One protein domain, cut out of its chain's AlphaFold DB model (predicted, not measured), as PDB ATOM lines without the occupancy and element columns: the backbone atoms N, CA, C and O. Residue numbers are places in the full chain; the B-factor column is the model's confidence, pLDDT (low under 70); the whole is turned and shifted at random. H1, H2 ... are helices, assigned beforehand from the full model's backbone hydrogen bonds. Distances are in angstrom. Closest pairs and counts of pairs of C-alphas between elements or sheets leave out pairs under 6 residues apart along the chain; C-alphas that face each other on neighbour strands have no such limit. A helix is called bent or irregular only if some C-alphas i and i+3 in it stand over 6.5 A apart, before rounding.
ATOM      1  N   GLY A 431      37.678  39.324  37.871       75.12
ATOM      2  CA  GLY A 431      36.785  38.421  38.607       75.12
ATOM      3  C   GLY A 431      35.678  39.097  39.432       75.12
ATOM      4  O   GLY A 431      34.853  38.401  40.028       75.12
ATOM      5  N   LEU A 432      35.619  40.434  39.488       82.06
ATOM      6  CA  LEU A 432      34.494  41.154  40.099       82.06
ATOM      7  C   LEU A 432      33.313  41.209  39.120       82.06
ATOM      8  O   LEU A 432      33.486  41.401  37.914       82.06
ATOM      9  N   ARG A 433      32.085  41.098  39.637       80.06
ATOM     10  CA  ARG A 433      30.877  41.322  38.834       80.06
ATOM     11  C   ARG A 433      30.649  42.826  38.655       80.06
ATOM     12  O   ARG A 433      30.836  43.607  39.590       80.06
ATOM     13  N   LYS A 434      30.220  43.247  37.460       74.50
ATOM     14  CA  LYS A 434      29.765  44.627  37.234       74.50
ATOM     15  C   LYS A 434      28.494  44.861  38.054       74.50
ATOM     16  O   LYS A 434      27.536  44.108  37.929       74.50
ATOM     17  N   GLY A 435      28.474  45.937  38.831       70.62
ATOM     18  CA  GLY A 435      27.311  46.378  39.592       70.62
ATOM     19  C   GLY A 435      27.466  47.825  40.044       70.62
ATOM     20  O   GLY A 435      28.537  48.427  39.897       70.62
ATOM     21  N   ASP A 436      26.399  48.386  40.602       69.38
ATOM     22  CA  ASP A 436      26.378  49.800  40.958       69.38
ATOM     23  C   ASP A 436      27.346  50.121  42.102       69.38
ATOM     24  O   ASP A 436      27.516  49.363  43.067       69.38
ATOM     25  N   LEU A 437      28.019  51.266  41.955       76.44
ATOM     26  CA  LEU A 437      28.995  51.809  42.902       76.44
ATOM     27  C   LEU A 437      30.165  50.861  43.254       76.44
ATOM     28  O   LEU A 437      30.846  51.089  44.253       76.44
ATOM     29  N   VAL A 438      30.475  49.846  42.429       80.94
ATOM     30  CA  VAL A 438      31.618  48.927  42.653       80.94
ATOM     31  C   VAL A 438      32.934  49.674  42.889       80.94
ATOM     32  O   VAL A 438      33.673  49.306  43.795       80.94
ATOM     33  N   GLY A 439      33.200  50.768  42.166       80.50
ATOM     34  CA  GLY A 439      34.390  51.598  42.398       80.50
ATOM     35  C   GLY A 439      34.451  52.216  43.801       80.50
ATOM     36  O   GLY A 439      35.492  52.165  44.449       80.50
ATOM     37  N   ALA A 440      33.323  52.712  44.319       80.94
ATOM     38  CA  ALA A 440      33.239  53.242  45.680       80.94
ATOM     39  C   ALA A 440      33.367  52.131  46.737       80.94
ATOM     40  O   ALA A 440      34.056  52.308  47.737       80.94
ATOM     41  N   LYS A 441      32.771  50.955  46.499       85.44
ATOM     42  CA  LYS A 441      32.906  49.774  47.373       85.44
ATOM     43  C   LYS A 441      34.354  49.271  47.448       85.44
ATOM     44  O   LYS A 441      34.841  48.965  48.535       85.44
ATOM     45  N   VAL A 442      35.051  49.231  46.309       86.25
ATOM     46  CA  VAL A 442      36.490  48.928  46.212       86.25
ATOM     47  C   VAL A 442      37.308  49.967  46.981       86.25
ATOM     48  O   VAL A 442      38.120  49.590  47.822       86.25
ATOM     49  N   ALA A 443      37.059  51.261  46.756       84.38
ATOM     50  CA  ALA A 443      37.755  52.338  47.457       84.38
ATOM     51  C   ALA A 443      37.550  52.275  48.983       84.38
ATOM     52  O   ALA A 443      38.518  52.414  49.722       84.38
ATOM     53  N   LEU A 444      36.335  51.985  49.465       82.38
ATOM     54  CA  LEU A 444      36.052  51.809  50.896       82.38
ATOM     55  C   LEU A 444      36.825  50.636  51.519       82.38
ATOM     56  O   LEU A 444      37.324  50.769  52.633       82.38
ATOM     57  N   ILE A 445      36.977  49.511  50.809       82.94
ATOM     58  CA  ILE A 445      37.799  48.380  51.280       82.94
ATOM     59  C   ILE A 445      39.288  48.754  51.314       82.94
ATOM     60  O   ILE A 445      39.977  48.414  52.273       82.94
ATOM     61  N   LEU A 446      39.783  49.480  50.307       84.25
ATOM     62  CA  LEU A 446      41.180  49.922  50.244       84.25
ATOM     63  C   LEU A 446      41.514  50.971  51.317       84.25
ATOM     64  O   LEU A 446      42.559  50.875  51.951       84.25
ATOM     65  N   ILE A 447      40.609  51.921  51.576       83.00
ATOM     66  CA  ILE A 447      40.715  52.877  52.691       83.00
ATOM     67  C   ILE A 447      40.667  52.128  54.028       83.00
ATOM     68  O   ILE A 447      41.486  52.383  54.907       83.00
ATOM     69  N   GLY A 448      39.762  51.154  54.169       80.44
ATOM     70  CA  GLY A 448      39.686  50.315  55.362       80.44
ATOM     71  C   GLY A 448      40.973  49.529  55.628       80.44
ATOM     72  O   GLY A 448      41.363  49.375  56.779       80.44
ATOM     73  N   LEU A 449      41.664  49.063  54.584       79.69
ATOM     74  CA  LEU A 449      42.907  48.293  54.704       79.69
ATOM     75  C   LEU A 449      44.077  49.118  55.277       79.69
ATOM     76  O   LEU A 449      44.990  48.538  55.868       79.69
ATOM     77  N   ILE A 450      44.023  50.450  55.156       75.94
ATOM     78  CA  ILE A 450      44.967  51.398  55.777       75.94
ATOM     79  C   ILE A 450      44.678  51.580  57.286       75.94
ATOM     80  O   ILE A 450      45.529  52.071  58.021       75.94
ATOM     81  N   VAL A 451      43.503  51.162  57.775       79.19
ATOM     82  CA  VAL A 451      43.007  51.433  59.136       79.19
ATOM     83  C   VAL A 451      42.823  50.115  59.916       79.19
ATOM     84  O   VAL A 451      41.771  49.481  59.817       79.19
ATOM     85  N   PRO A 452      43.799  49.699  60.754       74.25
ATOM     86  CA  PRO A 452      43.797  48.390  61.414       74.25
ATOM     87  C   PRO A 452      42.514  47.939  62.143       74.25
ATOM     88  O   PRO A 452      42.159  46.767  61.997       74.25
ATOM     89  N   PRO A 453      41.757  48.786  62.880       78.38
ATOM     90  CA  PRO A 453      40.516  48.334  63.524       78.38
ATOM     91  C   PRO A 453      39.396  47.930  62.543       78.38
ATOM     92  O   PRO A 453      38.408  47.339  62.973       78.38
ATOM     93  N   LEU A 454      39.533  48.194  61.236       75.69
ATOM     94  CA  LEU A 454      38.556  47.787  60.218       75.69
ATOM     95  C   LEU A 454      38.837  46.403  59.602       75.69
ATOM     96  O   LEU A 454      37.967  45.872  58.909       75.69
ATOM     97  N   TYR A 455      39.972  45.753  59.896       76.88
ATOM     98  CA  TYR A 455      40.273  44.402  59.396       76.88
ATOM     99  C   TYR A 455      39.184  43.333  59.642       76.88
ATOM    100  O   TYR A 455      38.884  42.610  58.687       76.88
ATOM    101  N   PRO A 456      38.529  43.205  60.819       74.81
ATOM    102  CA  PRO A 456      37.447  42.225  60.990       74.81
ATOM    103  C   PRO A 456      36.206  42.544  60.135       74.81
ATOM    104  O   PRO A 456      35.517  41.633  59.677       74.81
ATOM    105  N   LEU A 457      35.949  43.827  59.860       71.44
ATOM    106  CA  LEU A 457      34.844  44.293  59.016       71.44
ATOM    107  C   LEU A 457      35.140  44.003  57.529       71.44
ATOM    108  O   LEU A 457      34.279  43.523  56.793       71.44
ATOM    109  N   ILE A 458      36.395  44.176  57.105       73.00
ATOM    110  CA  ILE A 458      36.873  43.774  55.774       73.00
ATOM    111  C   ILE A 458      36.800  42.252  55.615       73.00
ATOM    112  O   ILE A 458      36.261  41.768  54.621       73.00
ATOM    113  N   ALA A 459      37.264  41.485  56.606       69.56
ATOM    114  CA  ALA A 459      37.145  40.029  56.601       69.56
ATOM    115  C   ALA A 459      35.677  39.595  56.443       69.56
ATOM    116  O   ALA A 459      35.384  38.752  55.593       69.56
ATOM    117  N   PHE A 460      34.747  40.236  57.167       72.81
ATOM    118  CA  PHE A 460      33.305  40.038  57.002       72.81
ATOM    119  C   PHE A 460      32.831  40.304  55.561       72.81
ATOM    120  O   PHE A 460      32.124  39.460  55.001       72.81
ATOM    121  N   PHE A 461      33.266  41.397  54.916       72.94
ATOM    122  CA  PHE A 461      32.914  41.695  53.520       72.94
ATOM    123  C   PHE A 461      33.372  40.629  52.512       72.94
ATOM    124  O   PHE A 461      32.683  40.442  51.506       72.94
ATOM    125  N   PHE A 462      34.465  39.902  52.777       70.81
ATOM    126  CA  PHE A 462      34.931  38.782  51.943       70.81
ATOM    127  C   PHE A 462      34.280  37.421  52.287       70.81
ATOM    128  O   PHE A 462      34.454  36.454  51.535       70.81
ATOM    129  N   THR A 463      33.509  37.305  53.380       67.12
ATOM    130  CA  THR A 463      32.857  36.034  53.764       67.12
ATOM    131  C   THR A 463      31.815  35.552  52.750       67.12
ATOM    132  O   THR A 463      31.235  36.314  51.978       67.12
ATOM    133  N   LYS A 464      31.496  34.251  52.807       57.75
ATOM    134  CA  LYS A 464      30.484  33.593  51.959       57.75
ATOM    135  C   LYS A 464      29.053  34.151  52.118       57.75
ATOM    136  O   LYS A 464      28.219  33.889  51.261       57.75
ATOM    137  N   LYS A 465      28.758  34.914  53.184       57.34
ATOM    138  CA  LYS A 465      27.435  35.527  53.438       57.34
ATOM    139  C   LYS A 465      27.305  36.975  52.935       57.34
ATOM    140  O   LYS A 465      26.188  37.474  52.836       57.34
ATOM    141  N   SER A 466      28.412  37.652  52.634       64.19
ATOM    142  CA  SER A 466      28.405  39.047  52.183       64.19
ATOM    143  C   SER A 466      27.971  39.167  50.718       64.19
ATOM    144  O   SER A 466      28.526  38.500  49.846       64.19
ATOM    145  N   LYS A 467      27.015  40.066  50.445       65.94
ATOM    146  CA  LYS A 467      26.667  40.552  49.092       65.94
ATOM    147  C   LYS A 467      27.309  41.915  48.769       65.94
ATOM    148  O   LYS A 467      26.886  42.585  47.832       65.94
ATOM    149  N   PHE A 468      28.274  42.382  49.570       72.56
ATOM    150  CA  PHE A 468      28.811  43.744  49.437       72.56
ATOM    151  C   PHE A 468      29.574  43.926  48.115       72.56
ATOM    152  O   PHE A 468      29.219  44.801  47.318       72.56
ATOM    153  N   LEU A 469      30.542  43.042  47.848       73.88
ATOM    154  CA  LEU A 469      31.060  42.773  46.507       73.88
ATOM    155  C   LEU A 469      30.519  41.433  46.016       73.88
ATOM    156  O   LEU A 469      30.547  40.435  46.737       73.88
ATOM    157  N   GLU A 470      30.083  41.420  44.764       77.00
ATOM    158  CA  GLU A 470      29.726  40.207  44.045       77.00
ATOM    159  C   GLU A 470      30.914  39.795  43.164       77.00
ATOM    160  O   GLU A 470      31.487  40.612  42.440       77.00
ATOM    161  N   PHE A 471      31.310  38.530  43.269       79.25
ATOM    162  CA  PHE A 471      32.382  37.928  42.478       79.25
ATOM    163  C   PHE A 471      31.756  36.995  41.450       79.25
ATOM    164  O   PHE A 471      30.745  36.356  41.751       79.25
ATOM    165  N   LYS A 472      32.374  36.897  40.275       76.75
ATOM    166  CA  LYS A 472      31.966  35.952  39.234       76.75
ATOM    167  C   LYS A 472      32.086  34.503  39.734       76.75
ATOM    168  O   LYS A 472      32.932  34.201  40.582       76.75
ATOM    169  N   THR A 473      31.220  33.605  39.261       73.00
ATOM    170  CA  THR A 473      31.295  32.167  39.604       73.00
ATOM    171  C   THR A 473      32.541  31.512  38.993       73.00
ATOM    172  O   THR A 473      33.178  32.096  38.117       73.00
ATOM    173  N   LYS A 474      32.900  30.288  39.415       65.44
ATOM    174  CA  LYS A 474      33.970  29.521  38.742       65.44
ATOM    175  C   LYS A 474      33.679  29.311  37.247       65.44
ATOM    176  O   LYS A 474      34.602  29.426  36.447       65.44
ATOM    177  N   GLU A 475      32.421  29.078  36.866       63.91
ATOM    178  CA  GLU A 475      32.024  28.949  35.456       63.91
ATOM    179  C   GLU A 475      32.085  30.286  34.697       63.91
ATOM    180  O   GLU A 475      32.649  30.335  33.607       63.91
ATOM    181  N   GLU A 476      31.560  31.383  35.263       68.00
ATOM    182  CA  GLU A 476      31.653  32.725  34.657       68.00
ATOM    183  C   GLU A 476      33.120  33.157  34.485       68.00
ATOM    184  O   GLU A 476      33.477  33.740  33.460       68.00
ATOM    185  N   LEU A 477      33.978  32.836  35.463       65.62
ATOM    186  CA  LEU A 477      35.422  33.034  35.374       65.62
ATOM    187  C   LEU A 477      36.023  32.208  34.244       65.62
ATOM    188  O   LEU A 477      36.698  32.795  33.410       65.62
ATOM    189  N   ALA A 478      35.785  30.893  34.181       58.81
ATOM    190  CA  ALA A 478      36.366  29.997  33.170       58.81
ATOM    191  C   ALA A 478      35.997  30.370  31.718       58.81
ATOM    192  O   ALA A 478      36.708  30.008  30.782       58.81
ATOM    193  N   GLN A 479      34.908  31.123  31.525       55.69
ATOM    194  CA  GLN A 479      34.517  31.676  30.225       55.69
ATOM    195  C   GLN A 479      35.236  32.990  29.861       55.69
ATOM    196  O   GLN A 479      35.177  33.404  28.700       55.69
ATOM    197  N   GLN A 480      35.927  33.644  30.805       58.94
ATOM    198  CA  GLN A 480      36.794  34.792  30.526       58.94
ATOM    199  C   GLN A 480      38.163  34.338  29.981       58.94
ATOM    200  O   GLN A 480      38.772  33.404  30.499       58.94
ATOM    201  N   PRO A 481      38.733  35.044  28.989       50.69
ATOM    202  CA  PRO A 481      39.936  34.597  28.278       50.69
ATOM    203  C   PRO A 481      41.247  34.635  29.088       50.69
ATOM    204  O   PRO A 481      42.270  34.161  28.601       50.69
ATOM    205  N   GLN A 482      41.252  35.177  30.312       44.72
ATOM    206  CA  GLN A 482      42.434  35.174  31.189       44.72
ATOM    207  C   GLN A 482      42.605  33.875  31.997       44.72
ATOM    208  O   GLN A 482      43.723  33.562  32.407       44.72
ATOM    209  N   THR A 483      41.522  33.131  32.242       42.00
ATOM    210  CA  THR A 483      41.425  32.180  33.365       42.00
ATOM    211  C   THR A 483      41.475  30.712  32.952       42.00
ATOM    212  O   THR A 483      41.756  29.875  33.801       42.00
ATOM    213  N   LEU A 484      41.219  30.368  31.682       38.59
ATOM    214  CA  LEU A 484      41.094  28.970  31.236       38.59
ATOM    215  C   LEU A 484      42.325  28.122  31.604       38.59
ATOM    216  O   LEU A 484      42.187  26.967  31.990       38.59
ATOM    217  N   GLN A 485      43.521  28.714  31.557       39.31
ATOM    218  CA  GLN A 485      44.748  28.065  32.023       39.31
ATOM    219  C   GLN A 485      44.728  27.802  33.537       39.31
ATOM    220  O   GLN A 485      45.046  26.705  33.962       39.31
ATOM    221  N   GLU A 486      44.293  28.772  34.341       46.00
ATOM    222  CA  GLU A 486      44.198  28.654  35.805       46.00
ATOM    223  C   GLU A 486      43.015  27.771  36.248       46.00
ATOM    224  O   GLU A 486      42.978  27.309  37.385       46.00
ATOM    225  N   GLN A 941      31.030  28.465  44.284       64.38
ATOM    226  CA  GLN A 941      31.499  29.731  44.847       64.38
ATOM    227  C   GLN A 941      32.976  29.666  45.255       64.38
ATOM    228  O   GLN A 941      33.400  28.770  45.985       64.38
ATOM    229  N   LEU A 942      33.734  30.688  44.853       66.94
ATOM    230  CA  LEU A 942      35.159  30.843  45.144       66.94
ATOM    231  C   LEU A 942      35.478  30.790  46.648       66.94
ATOM    232  O   LEU A 942      34.825  31.451  47.466       66.94
ATOM    233  N   SER A 943      36.552  30.070  46.989       75.56
ATOM    234  CA  SER A 943      37.168  30.092  48.321       75.56
ATOM    235  C   SER A 943      37.617  31.508  48.697       75.56
ATOM    236  O   SER A 943      38.031  32.283  47.835       75.56
ATOM    237  N   TRP A 944      37.576  31.850  49.989       75.50
ATOM    238  CA  TRP A 944      37.884  33.203  50.469       75.50
ATOM    239  C   TRP A 944      39.300  33.661  50.082       75.50
ATOM    240  O   TRP A 944      39.473  34.811  49.685       75.50
ATOM    241  N   ARG A 945      40.289  32.754  50.099       78.00
ATOM    242  CA  ARG A 945      41.659  33.044  49.637       78.00
ATOM    243  C   ARG A 945      41.691  33.411  48.149       78.00
ATOM    244  O   ARG A 945      42.317  34.404  47.793       78.00
ATOM    245  N   LYS A 946      40.963  32.670  47.299       77.75
ATOM    246  CA  LYS A 946      40.859  32.982  45.864       77.75
ATOM    247  C   LYS A 946      40.098  34.293  45.640       77.75
ATOM    248  O   LYS A 946      40.583  35.115  44.887       77.75
ATOM    249  N   LYS A 947      39.016  34.589  46.377       78.19
ATOM    250  CA  LYS A 947      38.348  35.912  46.315       78.19
ATOM    251  C   LYS A 947      39.281  37.082  46.650       78.19
ATOM    252  O   LYS A 947      39.197  38.121  46.006       78.19
ATOM    253  N   VAL A 948      40.158  36.932  47.647       81.06
ATOM    254  CA  VAL A 948      41.165  37.956  47.982       81.06
ATOM    255  C   VAL A 948      42.197  38.090  46.857       81.06
ATOM    256  O   VAL A 948      42.526  39.212  46.478       81.06
ATOM    257  N   TYR A 949      42.647  36.977  46.265       81.31
ATOM    258  CA  TYR A 949      43.504  37.006  45.075       81.31
ATOM    259  C   TYR A 949      42.823  37.713  43.892       81.31
ATOM    260  O   TYR A 949      43.388  38.671  43.382       81.31
ATOM    261  N   GLU A 950      41.596  37.328  43.516       79.69
ATOM    262  CA  GLU A 950      40.847  37.945  42.406       79.69
ATOM    263  C   GLU A 950      40.547  39.432  42.638       79.69
ATOM    264  O   GLU A 950      40.491  40.226  41.699       79.69
ATOM    265  N   PHE A 951      40.379  39.842  43.898       84.25
ATOM    266  CA  PHE A 951      40.233  41.252  44.239       84.25
ATOM    267  C   PHE A 951      41.517  42.034  43.955       84.25
ATOM    268  O   PHE A 951      41.451  43.081  43.323       84.25
ATOM    269  N   PHE A 952      42.689  41.545  44.368       81.69
ATOM    270  CA  PHE A 952      43.962  42.227  44.104       81.69
ATOM    271  C   PHE A 952      44.510  41.992  42.680       81.69
ATOM    272  O   PHE A 952      45.308  42.791  42.184       81.69
ATOM    273  N   SER A 953      44.068  40.942  41.980       80.12
ATOM    274  CA  SER A 953      44.432  40.683  40.583       80.12
ATOM    275  C   SER A 953      43.772  41.688  39.628       80.12
ATOM    276  O   SER A 953      44.417  42.101  38.664       80.12
ATOM    277  N   ALA A 954      42.541  42.131  39.903       83.69
ATOM    278  CA  ALA A 954      41.748  42.954  38.990       83.69
ATOM    279  C   ALA A 954      42.354  44.357  38.708       83.69
ATOM    280  O   ALA A 954      42.721  45.070  39.647       83.69
ATOM    281  N   PRO A 955      42.390  44.831  37.441       86.81
ATOM    282  CA  PRO A 955      42.909  46.162  37.095       86.81
ATOM    283  C   PRO A 955      42.231  47.317  37.848       86.81
ATOM    284  O   PRO A 955      42.907  48.251  38.288       86.81
ATOM    285  N   VAL A 956      40.909  47.236  38.060       86.81
ATOM    286  CA  VAL A 956      40.133  48.265  38.773       86.81
ATOM    287  C   VAL A 956      40.619  48.512  40.206       86.81
ATOM    288  O   VAL A 956      40.660  49.663  40.643       86.81
ATOM    289  N   THR A 957      41.017  47.477  40.953       86.31
ATOM    290  CA  THR A 957      41.458  47.653  42.348       86.31
ATOM    291  C   THR A 957      42.856  48.249  42.407       86.31
ATOM    292  O   THR A 957      43.083  49.160  43.200       86.31
ATOM    293  N   ARG A 958      43.757  47.841  41.500       85.25
ATOM    294  CA  ARG A 958      45.078  48.465  41.328       85.25
ATOM    295  C   ARG A 958      44.948  49.952  41.001       85.25
ATOM    296  O   ARG A 958      45.646  50.757  41.609       85.25
ATOM    297  N   PHE A 959      44.033  50.334  40.107       88.00
ATOM    298  CA  PHE A 959      43.765  51.742  39.797       88.00
ATOM    299  C   PHE A 959      43.337  52.542  41.036       88.00
ATOM    300  O   PHE A 959      43.971  53.547  41.354       88.00
ATOM    301  N   TYR A 960      42.324  52.086  41.785       87.44
ATOM    302  CA  TYR A 960      41.894  52.791  43.001       87.44
ATOM    303  C   TYR A 960      42.977  52.818  44.088       87.44
ATOM    304  O   TYR A 960      43.087  53.809  44.803       87.44
ATOM    305  N   LEU A 961      43.813  51.782  44.183       84.88
ATOM    306  CA  LEU A 961      44.943  51.708  45.112       84.88
ATOM    307  C   LEU A 961      46.053  52.710  44.723       84.88
ATOM    308  O   LEU A 961      46.560  53.428  45.586       84.88
ATOM    309  N   HIS A 962      46.365  52.840  43.428       84.19
ATOM    310  CA  HIS A 962      47.249  53.885  42.895       84.19
ATOM    311  C   HIS A 962      46.711  55.299  43.180       84.19
ATOM    312  O   HIS A 962      47.459  56.146  43.663       84.19
ATOM    313  N   VAL A 963      45.422  55.554  42.916       87.06
ATOM    314  CA  VAL A 963      44.775  56.854  43.180       87.06
ATOM    315  C   VAL A 963      44.769  57.180  44.677       87.06
ATOM    316  O   VAL A 963      45.054  58.313  45.057       87.06
ATOM    317  N   LEU A 964      44.506  56.189  45.535       85.25
ATOM    318  CA  LEU A 964      44.501  56.354  46.987       85.25
ATOM    319  C   LEU A 964      45.893  56.709  47.528       85.25
ATOM    320  O   LEU A 964      46.007  57.659  48.299       85.25
ATOM    321  N   LEU A 965      46.958  56.017  47.099       83.44
ATOM    322  CA  LEU A 965      48.313  56.389  47.524       83.44
ATOM    323  C   LEU A 965      48.785  57.715  46.919       83.44
ATOM    324  O   LEU A 965      49.528  58.431  47.583       83.44
ATOM    325  N   TYR A 966      48.336  58.087  45.717       85.44
ATOM    326  CA  TYR A 966      48.612  59.415  45.165       85.44
ATOM    327  C   TYR A 966      47.925  60.527  45.975       85.44
ATOM    328  O   TYR A 966      48.534  61.564  46.231       85.44
ATOM    329  N   LEU A 967      46.696  60.301  46.456       88.19
ATOM    330  CA  LEU A 967      46.009  61.219  47.370       88.19
ATOM    331  C   LEU A 967      46.741  61.317  48.717       88.19
ATOM    332  O   LEU A 967      46.953  62.422  49.208       88.19
ATOM    333  N   VAL A 968      47.190  60.191  49.286       85.75
ATOM    334  CA  VAL A 968      48.016  60.183  50.509       85.75
ATOM    335  C   VAL A 968      49.329  60.942  50.291       85.75
ATOM    336  O   VAL A 968      49.669  61.791  51.110       85.75
ATOM    337  N   PHE A 969      50.032  60.718  49.175       86.00
ATOM    338  CA  PHE A 969      51.218  61.494  48.801       86.00
ATOM    339  C   PHE A 969      50.909  62.994  48.698       86.00
ATOM    340  O   PHE A 969      51.652  63.795  49.255       86.00
ATOM    341  N   LEU A 970      49.806  63.383  48.055       88.38
ATOM    342  CA  LEU A 970      49.401  64.784  47.913       88.38
ATOM    343  C   LEU A 970      49.089  65.437  49.271       88.38
ATOM    344  O   LEU A 970      49.483  66.578  49.498       88.38
ATOM    345  N   VAL A 971      48.449  64.717  50.200       88.38
ATOM    346  CA  VAL A 971      48.205  65.196  51.572       88.38
ATOM    347  C   VAL A 971      49.510  65.309  52.367       88.38
ATOM    348  O   VAL A 971      49.712  66.313  53.047       88.38
ATOM    349  N   LEU A 972      50.420  64.335  52.258       85.19
ATOM    350  CA  LEU A 972      51.739  64.382  52.905       85.19
ATOM    351  C   LEU A 972      52.613  65.513  52.344       85.19
ATOM    352  O   LEU A 972      53.265  66.210  53.111       85.19
ATOM    353  N   PHE A 973      52.590  65.729  51.027       86.88
ATOM    354  CA  PHE A 973      53.305  66.808  50.346       86.88
ATOM    355  C   PHE A 973      52.765  68.186  50.748       86.88
ATOM    356  O   PHE A 973      53.539  69.047  51.147       86.88
ATOM    357  N   ILE A 974      51.441  68.385  50.740       88.50
ATOM    358  CA  ILE A 974      50.828  69.636  51.214       88.50
ATOM    359  C   ILE A 974      51.111  69.851  52.709       88.50
ATOM    360  O   ILE A 974      51.429  70.967  53.109       88.50
ATOM    361  N   GLY A 975      51.067  68.796  53.530       86.25
ATOM    362  CA  GLY A 975      51.453  68.856  54.942       86.25
ATOM    363  C   GLY A 975      52.909  69.290  55.141       86.25
ATOM    364  O   GLY A 975      53.170  70.169  55.956       86.25
ATOM    365  N   LEU A 976      53.835  68.740  54.348       83.94
ATOM    366  CA  LEU A 976      55.256  69.107  54.334       83.94
ATOM    367  C   LEU A 976      55.482  70.554  53.857       83.94
ATOM    368  O   LEU A 976      56.356  71.235  54.375       83.94
ATOM    369  N   CYS A 977      54.688  71.049  52.902       83.19
ATOM    370  CA  CYS A 977      54.769  72.437  52.433       83.19
ATOM    371  C   CYS A 977      54.137  73.460  53.394       83.19
ATOM    372  O   CYS A 977      54.494  74.635  53.338       83.19
ATOM    373  N   ILE A 978      53.187  73.049  54.241       86.56
ATOM    374  CA  ILE A 978      52.539  73.916  55.242       86.56
ATOM    375  C   ILE A 978      53.315  73.919  56.567       86.56
ATOM    376  O   ILE A 978      53.367  74.943  57.246       86.56
ATOM    377  N   HIS A 979      53.911  72.791  56.954       81.06
ATOM    378  CA  HIS A 979      54.697  72.686  58.178       81.06
ATOM    379  C   HIS A 979      56.153  73.086  57.916       81.06
ATOM    380  O   HIS A 979      56.883  72.388  57.219       81.06
ATOM    381  N   THR A 980      56.599  74.203  58.490       67.19
ATOM    382  CA  THR A 980      57.989  74.667  58.381       67.19
ATOM    383  C   THR A 980      58.928  73.739  59.156       67.19
ATOM    384  O   THR A 980      59.065  73.878  60.373       67.19
ATOM    385  N   LEU A 981      59.557  72.784  58.466       66.00
ATOM    386  CA  LEU A 981      60.538  71.877  59.069       66.00
ATOM    387  C   LEU A 981      61.794  72.640  59.543       66.00
ATOM    388  O   LEU A 981      62.243  73.559  58.854       66.00
ATOM    389  N   PRO A 982      62.394  72.253  60.686       73.81
ATOM    390  CA  PRO A 982      63.715  72.732  61.079       73.81
ATOM    391  C   PRO A 982      64.794  72.152  60.141       73.81
ATOM    392  O   PRO A 982      64.674  71.000  59.719       73.81
ATOM    393  N   PRO A 983      65.864  72.907  59.826       69.00
ATOM    394  CA  PRO A 983      66.834  72.522  58.794       69.00
ATOM    395  C   PRO A 983      67.733  71.330  59.169       69.00
ATOM    396  O   PRO A 983      68.327  70.720  58.285       69.00
ATOM    397  N   ASP A 984      67.835  70.993  60.457       70.56
ATOM    398  CA  ASP A 984      68.880  70.100  60.979       70.56
ATOM    399  C   ASP A 984      68.455  68.622  61.113       70.56
ATOM    400  O   ASP A 984      69.261  67.783  61.523       70.56
ATOM    401  N   THR A 985      67.203  68.263  60.790       71.88
ATOM    402  CA  THR A 985      66.683  66.892  60.973       71.88
ATOM    403  C   THR A 985      65.928  66.365  59.753       71.88
ATOM    404  O   THR A 985      64.766  66.706  59.536       71.88
ATOM    405  N   PHE A 986      66.560  65.460  59.004       73.06
ATOM    406  CA  PHE A 986      65.952  64.783  57.857       73.06
ATOM    407  C   PHE A 986      64.875  63.776  58.294       73.06
ATOM    408  O   PHE A 986      65.152  62.853  59.065       73.06
TER     409      PHE A 986
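AT A GLANCE: This is residues 431 to 486 and 941 to 986 of the 1157 residues of an uncharacterized protein of Schistosoma curassoni (UniProt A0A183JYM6). What shape do these atoms make? A small head with a long arm: the helical hairpin H1 and H2, the helix H4 and the first part of the long helix H5 make the head, with short H3 set off from the other helices, and residues 966 to 986 stick out as the arm that gives the length. What is it made of? The printed part has 102 residues with five named helices, H1 to H5 in order, and no named strand: all helix. It is loose, with a radius of gyration of the C-alphas of 18.0 A, and spans 60 by 29 by 25 A.

HOW THE PARTS SIT: What does the first helix meet? H1, residues 438 to 449, touches H2, residues 452 to 462, with residues 445 to 449 alone, a hairpin at a steep tilt of 39 degrees, opposite ways; the closest C-alphas, of Gly 448 and Leu 454, are 5.6 A apart. H5, residues 955 to 978, touches H1 with residues 956 to 964 alone, at a steep tilt of 55 degrees, the same way; the closest C-alphas, of Ala 443 and Tyr 960, are 6.1 A apart. Where are the others? H4, residues 944 to 953, only just touches H2, with 3 pairs of C-alphas within 8 A, the closest being Phe 462 and Trp 944 at 6.5 A, about perpendicular at 76 degrees. H3, residues 474 to 478, touches no helix. How do the backbones run? Every O i to N i+4 pair is within hydrogen-bond range in H1, H3, H4 and H5, and 5 of 7 in H2, which is irregular: C-alphas 453 and 456 are 7.3 A apart.

IN THESE COORDINATES: Where does H1 begin? C-alpha 438 is at (31.618, 48.927, 42.653), and H1 is 16.5 A long. Where does H5 end? C-alpha 978 is at (52.539, 73.916, 55.242), 34.5 A from C-alpha 955.

THE WHOLE: Is anything missing? Residues 487 to 940 are not printed; C-alphas 486 and 941 are 15.6 A apart across the cut. Which link is long? Of the links printed whole, H2 to H3 is long, with 11 residues. Where is confidence low? Among the 25 residues under 70 are residues 474 to 486.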